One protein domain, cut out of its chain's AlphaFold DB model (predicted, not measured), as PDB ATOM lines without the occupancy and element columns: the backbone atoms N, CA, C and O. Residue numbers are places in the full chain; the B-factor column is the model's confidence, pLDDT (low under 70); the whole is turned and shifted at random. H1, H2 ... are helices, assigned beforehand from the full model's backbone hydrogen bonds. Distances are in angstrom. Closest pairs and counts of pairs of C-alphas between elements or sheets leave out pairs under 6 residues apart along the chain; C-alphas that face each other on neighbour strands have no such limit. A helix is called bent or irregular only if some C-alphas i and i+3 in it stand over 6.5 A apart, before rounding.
ATOM      1  N   LYS A 219     273.754 415.445 333.970       92.38
ATOM      2  CA  LYS A 219     273.102 414.888 335.169       92.38
ATOM      3  C   LYS A 219     272.827 413.387 335.022       92.38
ATOM      4  O   LYS A 219     273.065 412.629 335.958       92.38
ATOM      5  N   GLN A 220     272.363 412.942 333.850       89.62
ATOM      6  CA  GLN A 220     272.153 411.518 333.567       89.62
ATOM      7  C   GLN A 220     273.476 410.740 333.540       89.62
ATOM      8  O   GLN A 220     273.540 409.655 334.111       89.62
ATOM      9  N   HIS A 221     274.540 411.301 332.954       90.00
ATOM     10  CA  HIS A 221     275.869 410.679 332.987       90.00
ATOM     11  C   HIS A 221     276.406 410.517 334.405       90.00
ATOM     12  O   HIS A 221     276.864 409.436 334.757       90.00
ATOM     13  N   SER A 222     276.330 411.559 335.234       93.06
ATOM     14  CA  SER A 222     276.793 411.482 336.622       93.06
ATOM     15  C   SER A 222     276.026 410.420 337.412       93.06
ATOM     16  O   SER A 222     276.640 409.632 338.124       93.06
ATOM     17  N   LYS A 223     274.699 410.332 337.230       93.38
ATOM     18  CA  LYS A 223     273.878 409.275 337.843       93.38
ATOM     19  C   LYS A 223     274.281 407.876 337.368       93.38
ATOM     20  O   LYS A 223     274.345 406.957 338.176       93.38
ATOM     21  N   LEU A 224     274.574 407.722 336.076       92.94
ATOM     22  CA  LEU A 224     275.022 406.458 335.494       92.94
ATOM     23  C   LEU A 224     276.360 405.992 336.089       92.94
ATOM     24  O   LEU A 224     276.488 404.833 336.473       92.94
ATOM     25  N   ILE A 225     277.333 406.900 336.185       94.81
ATOM     26  CA  ILE A 225     278.649 406.647 336.791       94.81
ATOM     27  C   ILE A 225     278.480 406.241 338.258       94.81
ATOM     28  O   ILE A 225     278.961 405.186 338.661       94.81
ATOM     29  N   MET A 226     277.702 407.012 339.024       96.88
ATOM     30  CA  MET A 226     277.428 406.728 340.435       96.88
ATOM     31  C   MET A 226     276.782 405.351 340.638       96.88
ATOM     32  O   MET A 226     277.127 404.637 341.579       96.88
ATOM     33  N   TYR A 227     275.877 404.948 339.742       96.81
ATOM     34  CA  TYR A 227     275.278 403.615 339.776       96.81
ATOM     35  C   TYR A 227     276.326 402.513 339.565       96.81
ATOM     36  O   TYR A 227     276.386 401.573 340.356       96.81
ATOM     37  N   ILE A 228     277.185 402.640 338.546       97.12
ATOM     38  CA  ILE A 228     278.245 401.656 338.265       97.12
ATOM     39  C   ILE A 228     279.224 401.561 339.444       97.12
ATOM     40  O   ILE A 228     279.570 400.455 339.859       97.12
ATOM     41  N   ASP A 229     279.638 402.698 340.011       97.62
ATOM     42  CA  ASP A 229     280.498 402.736 341.198       97.62
ATOM     43  C   ASP A 229     279.852 402.033 342.392       97.62
ATOM     44  O   ASP A 229     280.493 401.205 343.044       97.62
ATOM     45  N   THR A 230     278.573 402.316 342.653       97.12
ATOM     46  CA  THR A 230     277.813 401.680 343.736       97.12
ATOM     47  C   THR A 230     277.771 400.164 343.560       97.12
ATOM     48  O   THR A 230     278.078 399.425 344.499       97.12
ATOM     49  N   GLU A 231     277.467 399.684 342.353       97.69
ATOM     50  CA  GLU A 231     277.402 398.250 342.072       97.69
ATOM     51  C   GLU A 231     278.771 397.568 342.175       97.69
ATOM     52  O   GLU A 231     278.872 396.486 342.756       97.69
ATOM     53  N   LEU A 232     279.848 398.205 341.706       97.19
ATOM     54  CA  LEU A 232     281.207 397.678 341.877       97.19
ATOM     55  C   LEU A 232     281.605 397.576 343.347       97.19
ATOM     56  O   LEU A 232     282.143 396.554 343.769       97.19
ATOM     57  N   ILE A 233     281.314 398.610 344.138       97.06
ATOM     58  CA  ILE A 233     281.562 398.594 345.581       97.06
ATOM     59  C   ILE A 233     280.761 397.469 346.239       97.06
ATOM     60  O   ILE A 233     281.282 396.778 347.115       97.06
ATOM     61  N   ASN A 234     279.513 397.249 345.822       96.69
ATOM     62  CA  ASN A 234     278.688 396.159 346.333       96.69
ATOM     63  C   ASN A 234     279.297 394.789 346.009       96.69
ATOM     64  O   ASN A 234     279.417 393.958 346.912       96.69
ATOM     65  N   VAL A 235     279.743 394.570 344.769       97.00
ATOM     66  CA  VAL A 235     280.440 393.340 344.357       97.00
ATOM     67  C   VAL A 235     281.702 393.124 345.197       97.00
ATOM     68  O   VAL A 235     281.872 392.064 345.799       97.00
ATOM     69  N   GLN A 236     282.548 394.148 345.329       96.31
ATOM     70  CA  GLN A 236     283.775 394.083 346.127       96.31
ATOM     71  C   GLN A 236     283.482 393.796 347.608       96.31
ATOM     72  O   GLN A 236     284.121 392.932 348.208       96.31
ATOM     73  N   LYS A 237     282.478 394.450 348.204       95.12
ATOM     74  CA  LYS A 237     282.058 394.212 349.595       95.12
ATOM     75  C   LYS A 237     281.589 392.776 349.811       95.12
ATOM     76  O   LYS A 237     281.973 392.184 350.817       95.12
ATOM     77  N   LYS A 238     280.756 392.231 348.918       94.06
ATOM     78  CA  LYS A 238     280.273 390.839 348.994       94.06
ATOM     79  C   LYS A 238     281.415 389.836 348.808       94.06
ATOM     80  O   LYS A 238     281.462 388.823 349.502       94.06
ATOM     81  N   TYR A 239     282.355 390.144 347.917       94.88
ATOM     82  CA  TYR A 239     283.553 389.341 347.692       94.88
ATOM     83  C   TYR A 239     284.463 389.317 348.924       94.88
ATOM     84  O   TYR A 239     284.768 388.240 349.421       94.88
ATOM     85  N   VAL A 240     284.820 390.468 349.500       93.12
ATOM     86  CA  VAL A 240     285.641 390.527 350.727       93.12
ATOM     87  C   VAL A 240     284.954 389.816 351.899       93.12
ATOM     88  O   VAL A 240     285.598 389.122 352.681       93.12
ATOM     89  N   GLN A 241     283.631 389.940 352.009       91.31
ATOM     90  CA  GLN A 241     282.847 389.228 353.020       91.31
ATOM     91  C   GLN A 241     282.917 387.720 352.882       91.31
ATOM     92  O   GLN A 241     283.031 387.033 353.891       91.31
ATOM     93  N   SER A 242     282.939 387.226 351.643       91.31
ATOM     94  CA  SER A 242     283.027 385.793 351.390       91.31
ATOM     95  C   SER A 242     284.286 385.158 351.973       91.31
ATOM     96  O   SER A 242     284.313 383.943 352.090       91.31
ATOM     97  N   PHE A 243     285.301 385.922 352.398       88.31
ATOM     98  CA  PHE A 243     286.477 385.395 353.098       88.31
ATOM     99  C   PHE A 243     286.304 385.271 354.611       88.31
ATOM    100  O   PHE A 243     286.904 384.374 355.187       88.31
ATOM    101  N   TYR A 261     279.099 386.251 348.905       94.06
ATOM    102  CA  TYR A 261     279.042 385.236 347.855       94.06
ATOM    103  C   TYR A 261     279.313 383.845 348.420       94.06
ATOM    104  O   TYR A 261     280.355 383.610 349.032       94.06
ATOM    105  N   LYS A 262     278.398 382.909 348.163       91.31
ATOM    106  CA  LYS A 262     278.568 381.497 348.546       91.31
ATOM    107  C   LYS A 262     279.377 380.729 347.510       91.31
ATOM    108  O   LYS A 262     280.128 379.815 347.840       91.31
ATOM    109  N   GLU A 263     279.224 381.110 346.247       93.31
ATOM    110  CA  GLU A 263     279.862 380.460 345.111       93.31
ATOM    111  C   GLU A 263     280.398 381.495 344.118       93.31
ATOM    112  O   GLU A 263     279.795 382.549 343.911       93.31
ATOM    113  N   LEU A 264     281.483 381.153 343.414       94.25
ATOM    114  CA  LEU A 264     282.052 382.002 342.359       94.25
ATOM    115  C   LEU A 264     281.026 382.329 341.262       94.25
ATOM    116  O   LEU A 264     281.090 383.385 340.645       94.25
ATOM    117  N   ILE A 265     280.061 381.441 341.017       95.94
ATOM    118  CA  ILE A 265     279.033 381.676 340.002       95.94
ATOM    119  C   ILE A 265     278.155 382.897 340.314       95.94
ATOM    120  O   ILE A 265     277.781 383.609 339.387       95.94
ATOM    121  N   GLU A 266     277.879 383.175 341.592       95.81
ATOM    122  CA  GLU A 266     277.081 384.334 342.016       95.81
ATOM    123  C   GLU A 266     277.832 385.645 341.741       95.81
ATOM    124  O   GLU A 266     277.251 386.598 341.222       95.81
ATOM    125  N   LEU A 267     279.143 385.657 342.011       96.81
ATOM    126  CA  LEU A 267     280.035 386.767 341.673       96.81
ATOM    127  C   LEU A 267     280.057 387.013 340.159       96.81
ATOM    128  O   LEU A 267     279.891 388.144 339.705       96.81
ATOM    129  N   LEU A 268     280.237 385.949 339.370       97.44
ATOM    130  CA  LEU A 268     280.265 386.047 337.911       97.44
ATOM    131  C   LEU A 268     278.931 386.554 337.351       97.44
ATOM    132  O   LEU A 268     278.936 387.348 336.414       97.44
ATOM    133  N   ASP A 269     277.796 386.139 337.916       97.69
ATOM    134  CA  ASP A 269     276.480 386.613 337.486       97.69
ATOM    135  C   ASP A 269     276.280 388.111 337.767       97.69
ATOM    136  O   ASP A 269     275.756 388.819 336.905       97.69
ATOM    137  N   ASP A 270     276.720 388.619 338.922       97.94
ATOM    138  CA  ASP A 270     276.668 390.057 339.223       97.94
ATOM    139  C   ASP A 270     277.594 390.864 338.292       97.94
ATOM    140  O   ASP A 270     277.171 391.880 337.732       97.94
ATOM    141  N   LEU A 271     278.807 390.370 338.013       98.31
ATOM    142  CA  LEU A 271     279.709 390.995 337.036       98.31
ATOM    143  C   LEU A 271     279.127 390.985 335.616       98.31
ATOM    144  O   LEU A 271     279.222 391.988 334.912       98.31
ATOM    145  N   ILE A 272     278.480 389.896 335.184       98.19
ATOM    146  CA  ILE A 272     277.820 389.827 333.870       98.19
ATOM    147  C   ILE A 272     276.710 390.875 333.765       98.19
ATOM    148  O   ILE A 272     276.610 391.542 332.734       98.19
ATOM    149  N   LYS A 273     275.875 391.039 334.802       97.81
ATOM    150  CA  LYS A 273     274.822 392.071 334.811       97.81
ATOM    151  C   LYS A 273     275.428 393.461 334.643       97.81
ATOM    152  O   LYS A 273     274.960 394.227 333.803       97.81
ATOM    153  N   LEU A 274     276.497 393.751 335.380       98.06
ATOM    154  CA  LEU A 274     277.175 395.038 335.318       98.06
ATOM    155  C   LEU A 274     277.819 395.292 333.947       98.06
ATOM    156  O   LEU A 274     277.648 396.363 333.368       98.06
ATOM    157  N   VAL A 275     278.506 394.300 333.375       98.19
ATOM    158  CA  VAL A 275     279.113 394.426 332.041       98.19
ATOM    159  C   VAL A 275     278.045 394.585 330.953       98.19
ATOM    160  O   VAL A 275     278.247 395.374 330.033       98.19
ATOM    161  N   ARG A 276     276.888 393.915 331.060       97.38
ATOM    162  CA  ARG A 276     275.746 394.131 330.146       97.38
ATOM    163  C   ARG A 276     275.152 395.528 330.269       97.38
ATOM    164  O   ARG A 276     274.725 396.111 329.277       97.38
ATOM    165  N   PHE A 277     275.122 396.075 331.475       96.25
ATOM    166  CA  PHE A 277     274.683 397.446 331.684       96.25
ATOM    167  C   PHE A 277     275.644 398.449 331.021       96.25
ATOM    168  O   PHE A 277     275.209 399.367 330.324       96.25
ATOM    169  N   ILE A 278     276.957 398.222 331.139       95.31
ATOM    170  CA  ILE A 278     277.967 399.018 330.428       95.31
ATOM    171  C   ILE A 278     277.832 398.838 328.909       95.31
ATOM    172  O   ILE A 278     277.839 399.833 328.189       95.31
ATOM    173  N   GLU A 279     277.645 397.611 328.414       94.81
ATOM    174  CA  GLU A 279     277.383 397.312 326.996       94.81
ATOM    175  C   GLU A 279     276.199 398.119 326.457       94.81
ATOM    176  O   GLU A 279     276.291 398.727 325.390       94.81
ATOM    177  N   TYR A 280     275.093 398.149 327.204       92.81
ATOM    178  CA  TYR A 280     273.926 398.946 326.845       92.81
ATOM    179  C   TYR A 280     274.290 400.429 326.728       92.81
ATOM    180  O   TYR A 280     273.943 401.069 325.734       92.81
ATOM    181  N   SER A 281     275.070 400.955 327.680       91.38
ATOM    182  CA  SER A 281     275.550 402.336 327.599       91.38
ATOM    183  C   SER A 281     276.396 402.582 326.346       91.38
ATOM    184  O   SER A 281     276.191 403.593 325.693       91.38
ATOM    185  N   ILE A 282     277.259 401.641 325.938       91.31
ATOM    186  CA  ILE A 282     278.087 401.755 324.723       91.31
ATOM    187  C   ILE A 282     277.213 401.812 323.462       91.31
ATOM    188  O   ILE A 282     277.463 402.620 322.574       91.31
ATOM    189  N   LYS A 283     276.179 400.967 323.379       89.62
ATOM    190  CA  LYS A 283     275.294 400.865 322.203       89.62
ATOM    191  C   LYS A 283     274.350 402.057 322.045       89.62
ATOM    192  O   LYS A 283     273.995 402.430 320.920       89.62
ATOM    193  N   GLU A 284     273.909 402.636 323.157       83.06
ATOM    194  CA  GLU A 284     272.975 403.760 323.129       83.06
ATOM    195  C   GLU A 284     273.656 405.121 323.025       83.06
ATOM    196  O   GLU A 284     273.106 406.033 322.402       83.06
ATOM    197  N   THR A 285     274.868 405.276 323.558       73.62
ATOM    198  CA  THR A 285     275.574 406.551 323.466       73.62
ATOM    199  C   THR A 285     276.265 406.701 322.119       73.62
ATOM    200  O   THR A 285     277.135 405.916 321.765       73.62
ATOM    201  N   THR A 286     275.960 407.779 321.396       68.44
ATOM    202  CA  THR A 286     276.721 408.169 320.196       68.44
ATOM    203  C   THR A 286     278.134 408.665 320.520       68.44
ATOM    204  O   THR A 286     278.934 408.874 319.612       68.44
ATOM    205  N   PHE A 287     278.431 408.910 321.799       69.19
ATOM    206  CA  PHE A 287     279.702 409.440 322.273       69.19
ATOM    207  C   PHE A 287     280.317 408.493 323.294       69.19
ATOM    208  O   PHE A 287     279.676 408.147 324.285       69.19
ATOM    209  N   ASN A 288     281.588 408.152 323.093       76.00
ATOM    210  CA  ASN A 288     282.388 407.558 324.149       76.00
ATOM    211  C   ASN A 288     282.778 408.645 325.157       76.00
ATOM    212  O   ASN A 288     283.414 409.636 324.797       76.00
ATOM    213  N   TYR A 289     282.407 408.449 326.417       79.25
ATOM    214  CA  TYR A 289     282.717 409.369 327.510       79.25
ATOM    215  C   TYR A 289     283.969 408.941 328.287       79.25
ATOM    216  O   TYR A 289     284.293 409.526 329.316       79.25
ATOM    217  N   GLY A 290     284.670 407.904 327.824       86.44
ATOM    218  CA  GLY A 290     285.892 407.369 328.420       86.44
ATOM    219  C   GLY A 290     285.645 406.485 329.642       86.44
ATOM    220  O   GLY A 290     286.379 405.515 329.839       86.44
ATOM    221  N   TYR A 291     284.588 406.747 330.423       91.56
ATOM    222  CA  TYR A 291     284.265 405.953 331.612       91.56
ATOM    223  C   TYR A 291     283.985 404.486 331.259       91.56
ATOM    224  O   TYR A 291     284.382 403.599 332.010       91.56
ATOM    225  N   GLN A 292     283.373 404.204 330.101       94.06
ATOM    226  CA  GLN A 292     283.077 402.832 329.672       94.06
ATOM    227  C   GLN A 292     284.360 401.996 329.582       94.06
ATOM    228  O   GLN A 292     284.434 400.901 330.138       94.06
ATOM    229  N   THR A 293     285.396 402.546 328.939       95.31
ATOM    230  CA  THR A 293     286.717 401.915 328.835       95.31
ATOM    231  C   THR A 293     287.331 401.701 330.217       95.31
ATOM    232  O   THR A 293     287.812 400.608 330.512       95.31
ATOM    233  N   GLN A 294     287.289 402.722 331.082       95.94
ATOM    234  CA  GLN A 294     287.881 402.660 332.421       95.94
ATOM    235  C   GLN A 294     287.233 401.575 333.290       95.94
ATOM    236  O   GLN A 294     287.946 400.792 333.918       95.94
ATOM    237  N   TYR A 295     285.901 401.472 333.281       97.62
ATOM    238  CA  TYR A 295     285.195 400.445 334.044       97.62
ATOM    239  C   TYR A 295     285.425 399.039 333.504       97.62
ATOM    240  O   TYR A 295     285.622 398.126 334.298       97.62
ATOM    241  N   LEU A 296     285.454 398.845 332.182       97.69
ATOM    242  CA  LEU A 296     285.762 397.528 331.620       97.69
ATOM    243  C   LEU A 296     287.195 397.098 331.942       97.69
ATOM    244  O   LEU A 296     287.406 395.936 332.287       97.69
ATOM    245  N   ILE A 297     288.170 398.016 331.893       97.62
ATOM    246  CA  ILE A 297     289.554 397.734 332.308       97.62
ATOM    247  C   ILE A 297     289.591 397.354 333.787       97.62
ATOM    248  O   ILE A 297     290.197 396.341 334.132       97.62
ATOM    249  N   LYS A 298     288.911 398.124 334.647       97.94
ATOM    250  CA  LYS A 298     288.827 397.850 336.085       97.94
ATOM    251  C   LYS A 298     288.207 396.480 336.358       97.94
ATOM    252  O   LYS A 298     288.833 395.671 337.021       97.94
ATOM    253  N   ILE A 299     287.040 396.180 335.785       98.31
ATOM    254  CA  ILE A 299     286.362 394.882 335.945       98.31
ATOM    255  C   ILE A 299     287.249 393.731 335.463       98.31
ATOM    256  O   ILE A 299     287.315 392.695 336.117       98.31
ATOM    257  N   SER A 300     287.946 393.902 334.337       98.00
ATOM    258  CA  SER A 300     288.845 392.872 333.797       98.00
ATOM    259  C   SER A 300     290.058 392.632 334.701       98.00
ATOM    260  O   SER A 300     290.490 391.491 334.857       98.00
ATOM    261  N   GLY A 301     290.596 393.701 335.296       97.62
ATOM    262  CA  GLY A 301     291.655 393.635 336.301       97.62
ATOM    263  C   GLY A 301     291.180 392.959 337.587       97.62
ATOM    264  O   GLY A 301     291.757 391.954 337.983       97.62
ATOM    265  N   ASP A 302     290.082 393.432 338.175       97.50
ATOM    266  CA  ASP A 302     289.502 392.876 339.404       97.50
ATOM    267  C   ASP A 302     289.110 391.393 339.220       97.50
ATOM    268  O   ASP A 302     289.293 390.577 340.122       97.50
ATOM    269  N   LEU A 303     288.639 391.001 338.026       97.25
ATOM    270  CA  LEU A 303     288.335 389.605 337.697       97.25
ATOM    271  C   LEU A 303     289.562 388.695 337.842       97.25
ATOM    272  O   LEU A 303     289.416 387.558 338.285       97.25
ATOM    273  N   LEU A 304     290.765 389.162 337.490       95.56
ATOM    274  CA  LEU A 304     291.989 388.381 337.699       95.56
ATOM    275  C   LEU A 304     292.218 388.085 339.174       95.56
ATOM    276  O   LEU A 304     292.533 386.944 339.520       95.56
ATOM    277  N   ASP A 305     292.031 389.091 340.021       94.12
ATOM    278  CA  ASP A 305     292.189 388.938 341.459       94.12
ATOM    279  C   ASP A 305     291.153 387.942 341.982       94.12
ATOM    280  O   ASP A 305     291.517 386.963 342.633       94.12
ATOM    281  N   TYR A 306     289.887 388.080 341.580       95.00
ATOM    282  CA  TYR A 306     288.822 387.146 341.958       95.00
ATOM    283  C   TYR A 306     289.120 385.696 341.563       95.00
ATOM    284  O   TYR A 306     288.798 384.775 342.312       95.00
ATOM    285  N   LEU A 307     289.772 385.476 340.416       92.56
ATOM    286  CA  LEU A 307     290.175 384.142 339.972       92.56
ATOM    287  C   LEU A 307     291.379 383.578 340.736       92.56
ATOM    288  O   LEU A 307     291.488 382.360 340.887       92.56
ATOM    289  N   HIS A 308     292.296 384.426 341.202       86.88
ATOM    290  CA  HIS A 308     293.488 383.980 341.925       86.88
ATOM    291  C   HIS A 308     293.159 383.426 343.316       86.88
ATOM    292  O   HIS A 308     293.795 382.467 343.753       86.88
ATOM    293  N   PHE A 309     292.127 383.948 343.979       76.69
ATOM    294  CA  PHE A 309     291.706 383.490 345.309       76.69
ATOM    295  C   PHE A 309     290.744 382.282 345.279       76.69
ATOM    296  O   PHE A 309     290.132 381.931 346.291       76.69
ATOM    297  N   ASN A 310     290.657 381.581 344.144       63.91
ATOM    298  CA  ASN A 310     289.744 380.456 343.910       63.91
ATOM    299  C   ASN A 310     289.973 379.201 344.767       63.91
ATOM    300  O   ASN A 310     289.207 378.253 344.624       63.91
ATOM    301  N   ASN A 311     290.947 379.159 345.680       75.12
ATOM    302  CA  ASN A 311     291.067 378.020 346.599       75.12
ATOM    303  C   ASN A 311     289.812 377.848 347.478       75.12
ATOM    304  O   ASN A 311     289.523 376.732 347.901       75.12
ATOM    305  N   LYS A 312     289.046 378.925 347.723       82.19
ATOM    306  CA  LYS A 312     287.791 378.861 348.491       82.19
ATOM    307  C   LYS A 312     286.597 378.381 347.658       82.19
ATOM    308  O   LYS A 312     285.727 377.680 348.172       82.19
ATOM    309  N   PHE A 313     286.530 378.740 346.377       85.81
ATOM    310  CA  PHE A 313     285.361 378.451 345.551       85.81
ATOM    311  C   PHE A 313     285.487 377.119 344.815       85.81
ATOM    312  O   PHE A 313     286.462 376.852 344.116       85.81
ATOM    313  N   LYS A 314     284.434 376.299 344.882       86.56
ATOM    314  CA  LYS A 314     284.334 375.091 344.056       86.56
ATOM    315  C   LYS A 314     284.217 375.488 342.587       86.56
ATOM    316  O   LYS A 314     283.189 375.995 342.138       86.56
ATOM    317  N   PHE A 315     285.269 375.225 341.825       89.56
ATOM    318  CA  PHE A 315     285.245 375.424 340.389       89.56
ATOM    319  C   PHE A 315     284.613 374.204 339.721       89.56
ATOM    320  O   PHE A 315     285.059 373.070 339.887       89.56
ATOM    321  N   ASN A 316     283.540 374.435 338.974       91.25
ATOM    322  CA  ASN A 316     282.838 373.393 338.239       91.25
ATOM    323  C   ASN A 316     282.647 373.823 336.776       91.25
ATOM    324  O   ASN A 316     282.886 374.975 336.402       91.25
ATOM    325  N   LYS A 317     282.181 372.891 335.940       93.38
ATOM    326  CA  LYS A 317     281.929 373.127 334.510       93.38
ATOM    327  C   LYS A 317     280.993 374.319 334.254       93.38
ATOM    328  O   LYS A 317     281.214 375.083 333.320       93.38
ATOM    329  N   LYS A 318     279.974 374.516 335.098       95.06
ATOM    330  CA  LYS A 318     279.016 375.630 334.992       95.06
ATOM    331  C   LYS A 318     279.686 376.975 335.295       95.06
ATOM    332  O   LYS A 318     279.464 377.938 334.567       95.06
ATOM    333  N   THR A 319     280.532 377.028 336.320       94.81
ATOM    334  CA  THR A 319     281.326 378.208 336.682       94.81
ATOM    335  C   THR A 319     282.299 378.583 335.564       94.81
ATOM    336  O   THR A 319     282.371 379.751 335.191       94.81
ATOM    337  N   LEU A 320     282.977 377.600 334.957       94.88
ATOM    338  CA  LEU A 320     283.853 377.833 333.803       94.88
ATOM    339  C   LEU A 320     283.092 378.433 332.615       94.88
ATOM    340  O   LEU A 320     283.550 379.404 332.021       94.88
ATOM    341  N   LEU A 321     281.919 377.889 332.282       95.81
ATOM    342  CA  LEU A 321     281.081 378.418 331.202       95.81
ATOM    343  C   LEU A 321     280.678 379.874 331.448       95.81
ATOM    344  O   LEU A 321     280.727 380.691 330.530       95.81
ATOM    345  N   LYS A 322     280.313 380.210 332.688       97.25
ATOM    346  CA  LYS A 322     279.984 381.583 333.087       97.25
ATOM    347  C   LYS A 322     281.188 382.513 333.004       97.25
ATOM    348  O   LYS A 322     281.046 383.644 332.549       97.25
ATOM    349  N   LEU A 323     282.370 382.028 333.371       97.31
ATOM    350  CA  LEU A 323     283.611 382.783 333.247       97.31
ATOM    351  C   LEU A 323     283.958 383.064 331.779       97.31
ATOM    352  O   LEU A 323     284.230 384.209 331.427       97.31
ATOM    353  N   ILE A 324     283.891 382.046 330.916       97.19
ATOM    354  CA  ILE A 324     284.098 382.200 329.468       97.19
ATOM    355  C   ILE A 324     283.078 383.192 328.894       97.19
ATOM    356  O   ILE A 324     283.459 384.086 328.145       97.19
ATOM    357  N   GLN A 325     281.805 383.086 329.292       97.81
ATOM    358  CA  GLN A 325     280.752 384.011 328.871       97.81
ATOM    359  C   GLN A 325     281.059 385.461 329.273       97.81
ATOM    360  O   GLN A 325     280.903 386.362 328.450       97.81
ATOM    361  N   LEU A 326     281.484 385.696 330.518       98.38
ATOM    362  CA  LEU A 326     281.864 387.027 330.994       98.38
ATOM    363  C   LEU A 326     283.045 387.588 330.190       98.38
ATOM    364  O   LEU A 326     282.985 388.725 329.737       98.38
ATOM    365  N   ILE A 327     284.087 386.785 329.965       98.25
ATOM    366  CA  ILE A 327     285.273 387.212 329.208       98.25
ATOM    367  C   ILE A 327     284.919 387.534 327.753       98.25
ATOM    368  O   ILE A 327     285.339 388.565 327.244       98.25
ATOM    369  N   GLN A 328     284.111 386.701 327.092       97.56
ATOM    370  CA  GLN A 328     283.643 386.962 325.726       97.56
ATOM    371  C   GLN A 328     282.810 388.245 325.636       97.56
ATOM    372  O   GLN A 328     282.902 388.978 324.654       97.56
ATOM    373  N   LEU A 329     282.008 388.531 326.663       98.06
ATOM    374  CA  LEU A 329     281.228 389.762 326.738       98.06
ATOM    375  C   LEU A 329     282.133 390.997 326.882       98.06
ATOM    376  O   LEU A 329     281.921 392.001 326.207       98.06
ATOM    377  N   ILE A 330     283.158 390.913 327.732       98.12
ATOM    378  CA  ILE A 330     284.163 391.969 327.899       98.12
ATOM    379  C   ILE A 330     284.948 392.181 326.592       98.12
ATOM    380  O   ILE A 330     285.098 393.323 326.158       98.12
ATOM    381  N   ASP A 331     285.402 391.101 325.947       97.94
ATOM    382  CA  ASP A 331     286.109 391.119 324.657       97.94
ATOM    383  C   ASP A 331     285.283 391.845 323.586       97.94
ATOM    384  O   ASP A 331     285.748 392.806 322.973       97.94
ATOM    385  N   LEU A 332     284.006 391.476 323.440       96.88
ATOM    386  CA  LEU A 332     283.098 392.129 322.500       96.88
ATOM    387  C   LEU A 332     282.915 393.623 322.803       96.88
ATOM    388  O   LEU A 332     282.922 394.441 321.885       96.88
ATOM    389  N   ASN A 333     282.769 394.003 324.073       96.00
ATOM    390  CA  ASN A 333     282.596 395.407 324.445       96.00
ATOM    391  C   ASN A 333     283.837 396.248 324.131       96.00
ATOM    392  O   ASN A 333     283.708 397.374 323.654       96.00
ATOM    393  N   PHE A 334     285.038 395.712 324.353       96.50
ATOM    394  CA  PHE A 334     286.264 396.399 323.957       96.50
ATOM    395  C   PHE A 334     286.399 396.508 322.442       96.50
ATOM    396  O   PHE A 334     286.766 397.576 321.961       96.50
ATOM    397  N   VAL A 335     286.053 395.462 321.686       95.56
ATOM    398  CA  VAL A 335     285.986 395.525 320.217       95.56
ATOM    399  C   VAL A 335     285.063 396.653 319.770       95.56
ATOM    400  O   VAL A 335     285.467 397.488 318.965       95.56
ATOM    401  N   LEU A 336     283.858 396.732 320.348       93.50
ATOM    402  CA  LEU A 336     282.915 397.807 320.053       93.50
ATOM    403  C   LEU A 336     283.528 399.179 320.346       93.50
ATOM    404  O   LEU A 336     283.428 400.063 319.503       93.50
ATOM    405  N   LEU A 337     284.194 399.363 321.487       93.19
ATOM    406  CA  LEU A 337     284.832 400.634 321.856       93.19
ATOM    407  C   LEU A 337     286.013 401.012 320.952       93.19
ATOM    408  O   LEU A 337     286.193 402.190 320.639       93.19
ATOM    409  N   ILE A 338     286.821 400.035 320.537       93.38
ATOM    410  CA  ILE A 338     287.948 400.255 319.627       93.38
ATOM    411  C   ILE A 338     287.424 400.669 318.247       93.38
ATOM    412  O   ILE A 338     287.834 401.713 317.736       93.38
ATOM    413  N   ASP A 339     286.481 399.902 317.691       91.12
ATOM    414  CA  ASP A 339     285.997 400.069 316.317       91.12
ATOM    415  C   ASP A 339     285.113 401.319 316.150       91.12
ATOM    416  O   ASP A 339     285.176 401.995 315.124       91.12
ATOM    417  N   SER A 340     284.286 401.653 317.146       84.81
ATOM    418  CA  SER A 340     283.322 402.763 317.037       84.81
ATOM    419  C   SER A 340     283.946 404.148 317.203       84.81
ATOM    420  O   SER A 340     283.476 405.111 316.594       84.81
ATOM    421  N   HIS A 341     284.980 404.275 318.035       71.19
ATOM    422  CA  HIS A 341     285.409 405.588 318.515       71.19
ATOM    423  C   HIS A 341     286.925 405.818 318.480       71.19
ATOM    424  O   HIS A 341     287.357 406.897 318.884       71.19
ATOM    425  N   ASN A 342     287.744 404.854 318.016       66.00
ATOM    426  CA  ASN A 342     289.220 404.930 318.050       66.00
ATOM    427  C   ASN A 342     289.765 405.391 319.419       66.00
ATOM    428  O   ASN A 342     290.812 406.026 319.534       66.00
ATOM    429  N   SER A 343     289.014 405.101 320.479       71.81
ATOM    430  CA  SER A 343     289.028 405.893 321.710       71.81
ATOM    431  C   SER A 343     289.944 405.354 322.794       71.81
ATOM    432  O   SER A 343     290.054 405.965 323.855       71.81
ATOM    433  N   LEU A 344     290.565 404.192 322.584       91.19
ATOM    434  CA  LEU A 344     291.512 403.681 323.566       91.19
ATOM    435  C   LEU A 344     292.811 404.472 323.452       91.19
ATOM    436  O   LEU A 344     293.484 404.441 322.418       91.19
ATOM    437  N   SER A 345     293.172 405.145 324.543       92.94
ATOM    438  CA  SER A 345     294.483 405.769 324.665       92.94
ATOM    439  C   SER A 345     295.582 404.707 324.549       92.94
ATOM    440  O   SER A 345     295.368 403.536 324.873       92.94
ATOM    441  N   ASN A 346     296.787 405.092 324.118       93.94
ATOM    442  CA  ASN A 346     297.915 404.151 324.059       93.94
ATOM    443  C   ASN A 346     298.190 403.508 325.430       93.94
ATOM    444  O   ASN A 346     298.496 402.322 325.507       93.94
ATOM    445  N   THR A 347     298.015 404.271 326.510       95.75
ATOM    446  CA  THR A 347     298.124 403.771 327.884       95.75
ATOM    447  C   THR A 347     297.082 402.691 328.178       95.75
ATOM    448  O   THR A 347     297.425 401.653 328.741       95.75
ATOM    449  N   ASP A 348     295.829 402.900 327.767       95.75
ATOM    450  CA  ASP A 348     294.756 401.919 327.955       95.75
ATOM    451  C   ASP A 348     294.988 400.662 327.117       95.75
ATOM    452  O   ASP A 348     294.771 399.561 327.616       95.75
ATOM    453  N   LYS A 349     295.504 400.795 325.887       95.75
ATOM    454  CA  LYS A 349     295.877 399.648 325.041       95.75
ATOM    455  C   LYS A 349     296.951 398.779 325.693       95.75
ATOM    456  O   LYS A 349     296.794 397.565 325.747       95.75
ATOM    457  N   VAL A 350     298.010 399.388 326.235       96.50
ATOM    458  CA  VAL A 350     299.083 398.653 326.931       96.50
ATOM    459  C   VAL A 350     298.547 397.955 328.181       96.50
ATOM    460  O   VAL A 350     298.838 396.780 328.407       96.50
ATOM    461  N   ARG A 351     297.725 398.648 328.982       96.50
ATOM    462  CA  ARG A 351     297.071 398.051 330.157       96.50
ATOM    463  C   ARG A 351     296.187 396.870 329.762       96.50
ATOM    464  O   ARG A 351     296.250 395.824 330.403       96.50
ATOM    465  N   LEU A 352     295.412 397.020 328.690       96.81
ATOM    466  CA  LEU A 352     294.525 395.984 328.181       96.81
ATOM    467  C   LEU A 352     295.297 394.775 327.623       96.81
ATOM    468  O   LEU A 352     294.910 393.656 327.947       96.81
ATOM    469  N   CYS A 353     296.408 394.960 326.886       96.81
ATOM    470  CA  CYS A 353     297.268 393.841 326.432       96.81
ATOM    471  C   CYS A 353     297.699 392.996 327.643       96.81
ATOM    472  O   CYS A 353     297.407 391.804 327.715       96.81
ATOM    473  N   THR A 354     298.258 393.637 328.673       97.19
ATOM    474  CA  THR A 354     298.719 392.943 329.884       97.19
ATOM    475  C   THR A 354     297.593 392.210 330.620       97.19
ATOM    476  O   THR A 354     297.778 391.074 331.056       97.19
ATOM    477  N   ILE A 355     296.422 392.839 330.785       97.50
ATOM    478  CA  ILE A 355     295.283 392.214 331.478       97.50
ATOM    479  C   ILE A 355     294.775 391.007 330.686       97.50
ATOM    480  O   ILE A 355     294.637 389.926 331.253       97.50
ATOM    481  N   THR A 356     294.543 391.160 329.381       97.12
ATOM    482  CA  THR A 356     293.991 390.095 328.527       97.12
ATOM    483  C   THR A 356     294.907 388.874 328.450       97.12
ATOM    484  O   THR A 356     294.435 387.744 328.613       97.12
ATOM    485  N   GLU A 357     296.219 389.075 328.298       96.31
ATOM    486  CA  GLU A 357     297.200 387.986 328.309       96.31
ATOM    487  C   GLU A 357     297.207 387.238 329.648       96.31
ATOM    488  O   GLU A 357     297.108 386.006 329.675       96.31
ATOM    489  N   ARG A 358     297.252 387.971 330.769       97.12
ATOM    490  CA  ARG A 358     297.215 387.377 332.113       97.12
ATOM    491  C   ARG A 358     295.911 386.629 332.368       97.12
ATOM    492  O   ARG A 358     295.943 385.527 332.914       97.12
ATOM    493  N   SER A 359     294.771 387.181 331.951       96.62
ATOM    494  CA  SER A 359     293.466 386.528 332.096       96.62
ATOM    495  C   SER A 359     293.412 385.229 331.310       96.62
ATOM    496  O   SER A 359     292.977 384.215 331.854       96.62
ATOM    497  N   ARG A 360     293.918 385.215 330.072       96.25
ATOM    498  CA  ARG A 360     293.971 384.001 329.254       96.25
ATOM    499  C   ARG A 360     294.809 382.910 329.923       96.25
ATOM    500  O   ARG A 360     294.349 381.776 330.032       96.25
ATOM    501  N   LEU A 361     295.995 383.252 330.430       95.69
ATOM    502  CA  LEU A 361     296.855 382.306 331.151       95.69
ATOM    503  C   LEU A 361     296.206 381.793 332.444       95.69
ATOM    504  O   LEU A 361     296.269 380.597 332.728       95.69
ATOM    505  N   SER A 362     295.539 382.672 333.197       95.31
ATOM    506  CA  SER A 362     294.825 382.300 334.422       95.31
ATOM    507  C   SER A 362     293.699 381.301 334.136       95.31
ATOM    508  O   SER A 362     293.619 380.256 334.784       95.31
ATOM    509  N   VAL A 363     292.890 381.538 333.097       95.38
ATOM    510  CA  VAL A 363     291.823 380.605 332.699       95.38
ATOM    511  C   VAL A 363     292.392 379.271 332.216       95.38
ATOM    512  O   VAL A 363     291.892 378.228 332.634       95.38
ATOM    513  N   ILE A 364     293.459 379.272 331.406       95.06
ATOM    514  CA  ILE A 364     294.139 378.034 330.979       95.06
ATOM    515  C   ILE A 364     294.602 377.236 332.204       95.06
ATOM    516  O   ILE A 364     294.290 376.048 332.317       95.06
ATOM    517  N   SER A 365     295.269 377.891 333.159       93.81
ATOM    518  CA  SER A 365     295.727 377.256 334.399       93.81
ATOM    519  C   SER A 365     294.566 376.656 335.197       93.81
ATOM    520  O   SER A 365     294.645 375.502 335.623       93.81
ATOM    521  N   LEU A 366     293.458 377.389 335.346       92.38
ATOM    522  CA  LEU A 366     292.255 376.888 336.016       92.38
ATOM    523  C   LEU A 366     291.680 375.663 335.292       92.38
ATOM    524  O   LEU A 366     291.411 374.650 335.932       92.38
ATOM    525  N   THR A 367     291.544 375.698 333.963       92.88
ATOM    526  CA  THR A 367     291.013 374.543 333.216       92.88
ATOM    527  C   THR A 367     291.876 373.290 333.348       92.88
ATOM    528  O   THR A 367     291.322 372.196 333.479       92.88
ATOM    529  N   GLY A 368     293.204 373.447 333.397       92.31
ATOM    530  CA  GLY A 368     294.135 372.350 333.663       92.31
ATOM    531  C   GLY A 368     293.962 371.771 335.068       92.31
ATOM    532  O   GLY A 368     293.819 370.560 335.217       92.31
ATOM    533  N   LYS A 369     293.879 372.633 336.092       91.25
ATOM    534  CA  LYS A 369     293.702 372.220 337.498       91.25
ATOM    535  C   LYS A 369     292.421 371.419 337.735       91.25
ATOM    536  O   LYS A 369     292.435 370.462 338.499       91.25
ATOM    537  N   PHE A 370     291.322 371.790 337.079       88.56
ATOM    538  CA  PHE A 370     290.024 371.124 337.250       88.56
ATOM    539  C   PHE A 370     289.752 370.024 336.211       88.56
ATOM    540  O   PHE A 370     288.638 369.507 336.149       88.56
ATOM    541  N   ASN A 371     290.758 369.661 335.403       90.38
ATOM    542  CA  ASN A 371     290.691 368.625 334.369       90.38
ATOM    543  C   ASN A 371     289.504 368.787 333.394       90.38
ATOM    544  O   ASN A 371     288.901 367.811 332.944       90.38
ATOM    545  N   VAL A 372     289.143 370.031 333.058       88.12
ATOM    546  CA  VAL A 372     288.023 370.321 332.149       88.12
ATOM    547  C   VAL A 372     288.553 370.483 330.723       88.12
ATOM    548  O   VAL A 372     288.713 371.593 330.218       88.12
ATOM    549  N   ASN A 373     288.848 369.359 330.068       88.06
ATOM    550  CA  ASN A 373     289.473 369.343 328.738       88.06
ATOM    551  C   ASN A 373     288.529 369.718 327.581       88.06
ATOM    552  O   ASN A 373     289.015 370.055 326.501       88.06
ATOM    553  N   ASP A 374     287.212 369.696 327.801       93.19
ATOM    554  CA  ASP A 374     286.201 369.927 326.755       93.19
ATOM    555  C   ASP A 374     286.253 371.340 326.142       93.19
ATOM    556  O   ASP A 374     285.727 371.537 325.055       93.19
ATOM    557  N   TYR A 375     286.875 372.315 326.822       94.12
ATOM    558  CA  TYR A 375     286.840 373.739 326.444       94.12
ATOM    559  C   TYR A 375     288.176 374.299 325.952       94.12
ATOM    560  O   TYR A 375     288.376 375.515 325.937       94.12
ATOM    561  N   LYS A 376     289.134 373.441 325.579       93.00
ATOM    562  CA  LYS A 376     290.468 373.892 325.135       93.00
ATOM    563  C   LYS A 376     290.387 374.889 323.977       93.00
ATOM    564  O   LYS A 376     291.139 375.861 323.955       93.00
ATOM    565  N   TYR A 377     289.465 374.666 323.042       95.38
ATOM    566  CA  TYR A 377     289.271 375.541 321.892       95.38
ATOM    567  C   TYR A 377     288.725 376.912 322.307       95.38
ATOM    568  O   TYR A 377     289.320 377.935 321.979       95.38
ATOM    569  N   GLU A 378     287.644 376.952 323.082       95.56
ATOM    570  CA  GLU A 378     287.024 378.192 323.554       95.56
ATOM    571  C   GLU A 378     287.993 379.011 324.408       95.56
ATOM    572  O   GLU A 378     288.079 380.228 324.248       95.56
ATOM    573  N   VAL A 379     288.762 378.343 325.272       95.19
ATOM    574  CA  VAL A 379     289.778 378.986 326.112       95.19
ATOM    575  C   VAL A 379     290.918 379.567 325.267       95.19
ATOM    576  O   VAL A 379     291.412 380.652 325.571       95.19
ATOM    577  N   SER A 380     291.314 378.897 324.178       94.38
ATOM    578  CA  SER A 380     292.351 379.411 323.270       94.38
ATOM    579  C   SER A 380     291.940 380.695 322.537       94.38
ATOM    580  O   SER A 380     292.806 381.492 322.179       94.38
ATOM    581  N   LYS A 381     290.628 380.917 322.380       96.62
ATOM    582  CA  LYS A 381     290.036 382.074 321.695       96.62
ATOM    583  C   LYS A 381     289.695 383.253 322.603       96.62
ATOM    584  O   LYS A 381     289.158 384.258 322.140       96.62
ATOM    585  N   LEU A 382     289.967 383.155 323.903       97.25
ATOM    586  CA  LEU A 382     289.697 384.258 324.824       97.25
ATOM    587  C   LEU A 382     290.533 385.486 324.454       97.25
ATOM    588  O   LEU A 382     291.751 385.384 324.295       97.25
ATOM    589  N   TYR A 383     289.860 386.634 324.358       97.69
ATOM    590  CA  TYR A 383     290.433 387.929 323.978       97.69
ATOM    591  C   TYR A 383     291.081 387.991 322.587       97.69
ATOM    592  O   TYR A 383     291.826 388.928 322.306       97.69
ATOM    593  N   GLU A 384     290.814 387.023 321.703       96.38
ATOM    594  CA  GLU A 384     291.386 387.005 320.350       96.38
ATOM    595  C   GLU A 384     291.045 388.294 319.583       96.38
ATOM    596  O   GLU A 384     291.935 388.919 319.005       96.38
ATOM    597  N   ASN A 385     289.792 388.757 319.669       96.69
ATOM    598  CA  ASN A 385     289.323 389.914 318.907       96.69
ATOM    599  C   ASN A 385     289.927 391.240 319.389       96.69
ATOM    600  O   ASN A 385     290.219 392.117 318.570       96.69
ATOM    601  N   VAL A 386     290.076 391.412 320.707       96.62
ATOM    602  CA  VAL A 386     290.735 392.586 321.291       96.62
ATOM    603  C   VAL A 386     292.225 392.581 320.990       96.62
ATOM    604  O   VAL A 386     292.746 393.609 320.559       96.62
ATOM    605  N   LEU A 387     292.905 391.447 321.184       96.62
ATOM    606  CA  LEU A 387     294.349 391.333 320.972       96.62
ATOM    607  C   LEU A 387     294.739 391.646 319.523       96.62
ATOM    608  O   LEU A 387     295.712 392.366 319.305       96.62
ATOM    609  N   GLU A 388     293.954 391.181 318.547       96.00
ATOM    610  CA  GLU A 388     294.166 391.473 317.121       96.00
ATOM    611  C   GLU A 388     294.076 392.973 316.794       96.00
ATOM    612  O   GLU A 388     294.729 393.445 315.869       96.00
ATOM    613  N   ARG A 389     293.285 393.742 317.552       94.75
ATOM    614  CA  ARG A 389     293.063 395.176 317.300       94.75
ATOM    615  C   ARG A 389     294.040 396.099 318.017       94.75
ATOM    616  O   ARG A 389     294.209 397.247 317.602       94.75
ATOM    617  N   ILE A 390     294.591 395.658 319.145       93.94
ATOM    618  CA  ILE A 390     295.498 396.484 319.955       93.94
ATOM    619  C   ILE A 390     296.975 396.266 319.618       93.94
ATOM    620  O   ILE A 390     297.774 397.144 319.948       93.94
ATOM    621  N   THR A 391     297.313 395.129 319.002       88.31
ATOM    622  CA  THR A 391     298.666 394.781 318.534       88.31
ATOM    623  C   THR A 391     298.882 395.316 317.128       88.31
ATOM    624  O   THR A 391     299.983 395.852 316.872       88.31
TER     625      THR A 391
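Overview. This is residues 219 to 243 and 261 to 391 of the 391 residues of an uncharacterized protein of Ascoidea rubescens DSM 1968 (UniProt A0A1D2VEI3). Five long helices stand side by side in an up-and-down bundle, in two staggered rows: H1, H3 and H5 run one way in one row, H2 and H4 the other way in the second. Beyond H4 and H5, on the side away from H1, the short helices H6 and H7 follow one another back along H5, H6 packing on H5 and H7 on both H4 and H5. The printed part has 156 residues, with seven named helices in the order H1 to H7 and no named strand, and its class is all helix. The whole is compact, with a radius of gyration of the C-alphas of 15.5 A and spans of 45 by 36 by 23 A.

Along the chain. Find C-alpha 219 at (273.102, 414.888, 335.169); from there H1 runs through residues 219 to 243, 37.0 A. After the cut, look for H2 at residues 264 to 284, 30.4 A, and H3 at 291 to 308, 26.0 A. H4, residues 317 to 341, begins at (281.929, 373.127, 334.510) and measures 36.4 A; it is neither bent nor irregular, but only just: C-alphas 338 and 341 are 6.0 A apart. H5 spans residues 346 to 369, 34.9 A. H6, residues 373 to 380, is irregular, with C-alphas 374 and 377 8.0 A apart. H7, residues 384 to 390, ends at (295.498, 396.484, 319.955).

Arrangement. Start with H1, whose residues 228 to 239 alone touch H2, opposite ways; the closest C-alphas, of Val 235 and Leu 267, are 7.1 A apart. H2 and H3 form a helical hairpin, closest at the C-alphas of Ile 278 and Gln 292, 6.4 A. H2 touches H4, the same way at a shallow tilt of 20 degrees, with the C-alphas of Ile 265 and Thr 319 closest at 5.3 A. H3 touches H5, the same way at a shallow tilt of 29 degrees, with the C-alphas of Leu 304 and Ser 359 closest at 6.1 A. H7 touches H4, where the closest C-alphas, of Val 335 and Val 386, are 5.7 A apart. H1 and H5 are apart. Every O i to N i+4 pair is within hydrogen-bond range in H2 and H5; the counts are 20 of 21 in H1 and in H4, 12 of 14 in H3, 2 of 4 in H6 and 2 of 3 in H7.

Size, cuts and confidence. The C-alphas farthest apart, of Lys 219 and Asn 371, are 49.5 A apart. Residues 244 to 260 are not printed, and C-alphas 243 and 261 are 9.1 A apart across the cut. Of the links that are printed whole, none is long. Look for pLDDT under 70 at residues 286 to 287, 310 and 342; the mean of the printed part is 93.0.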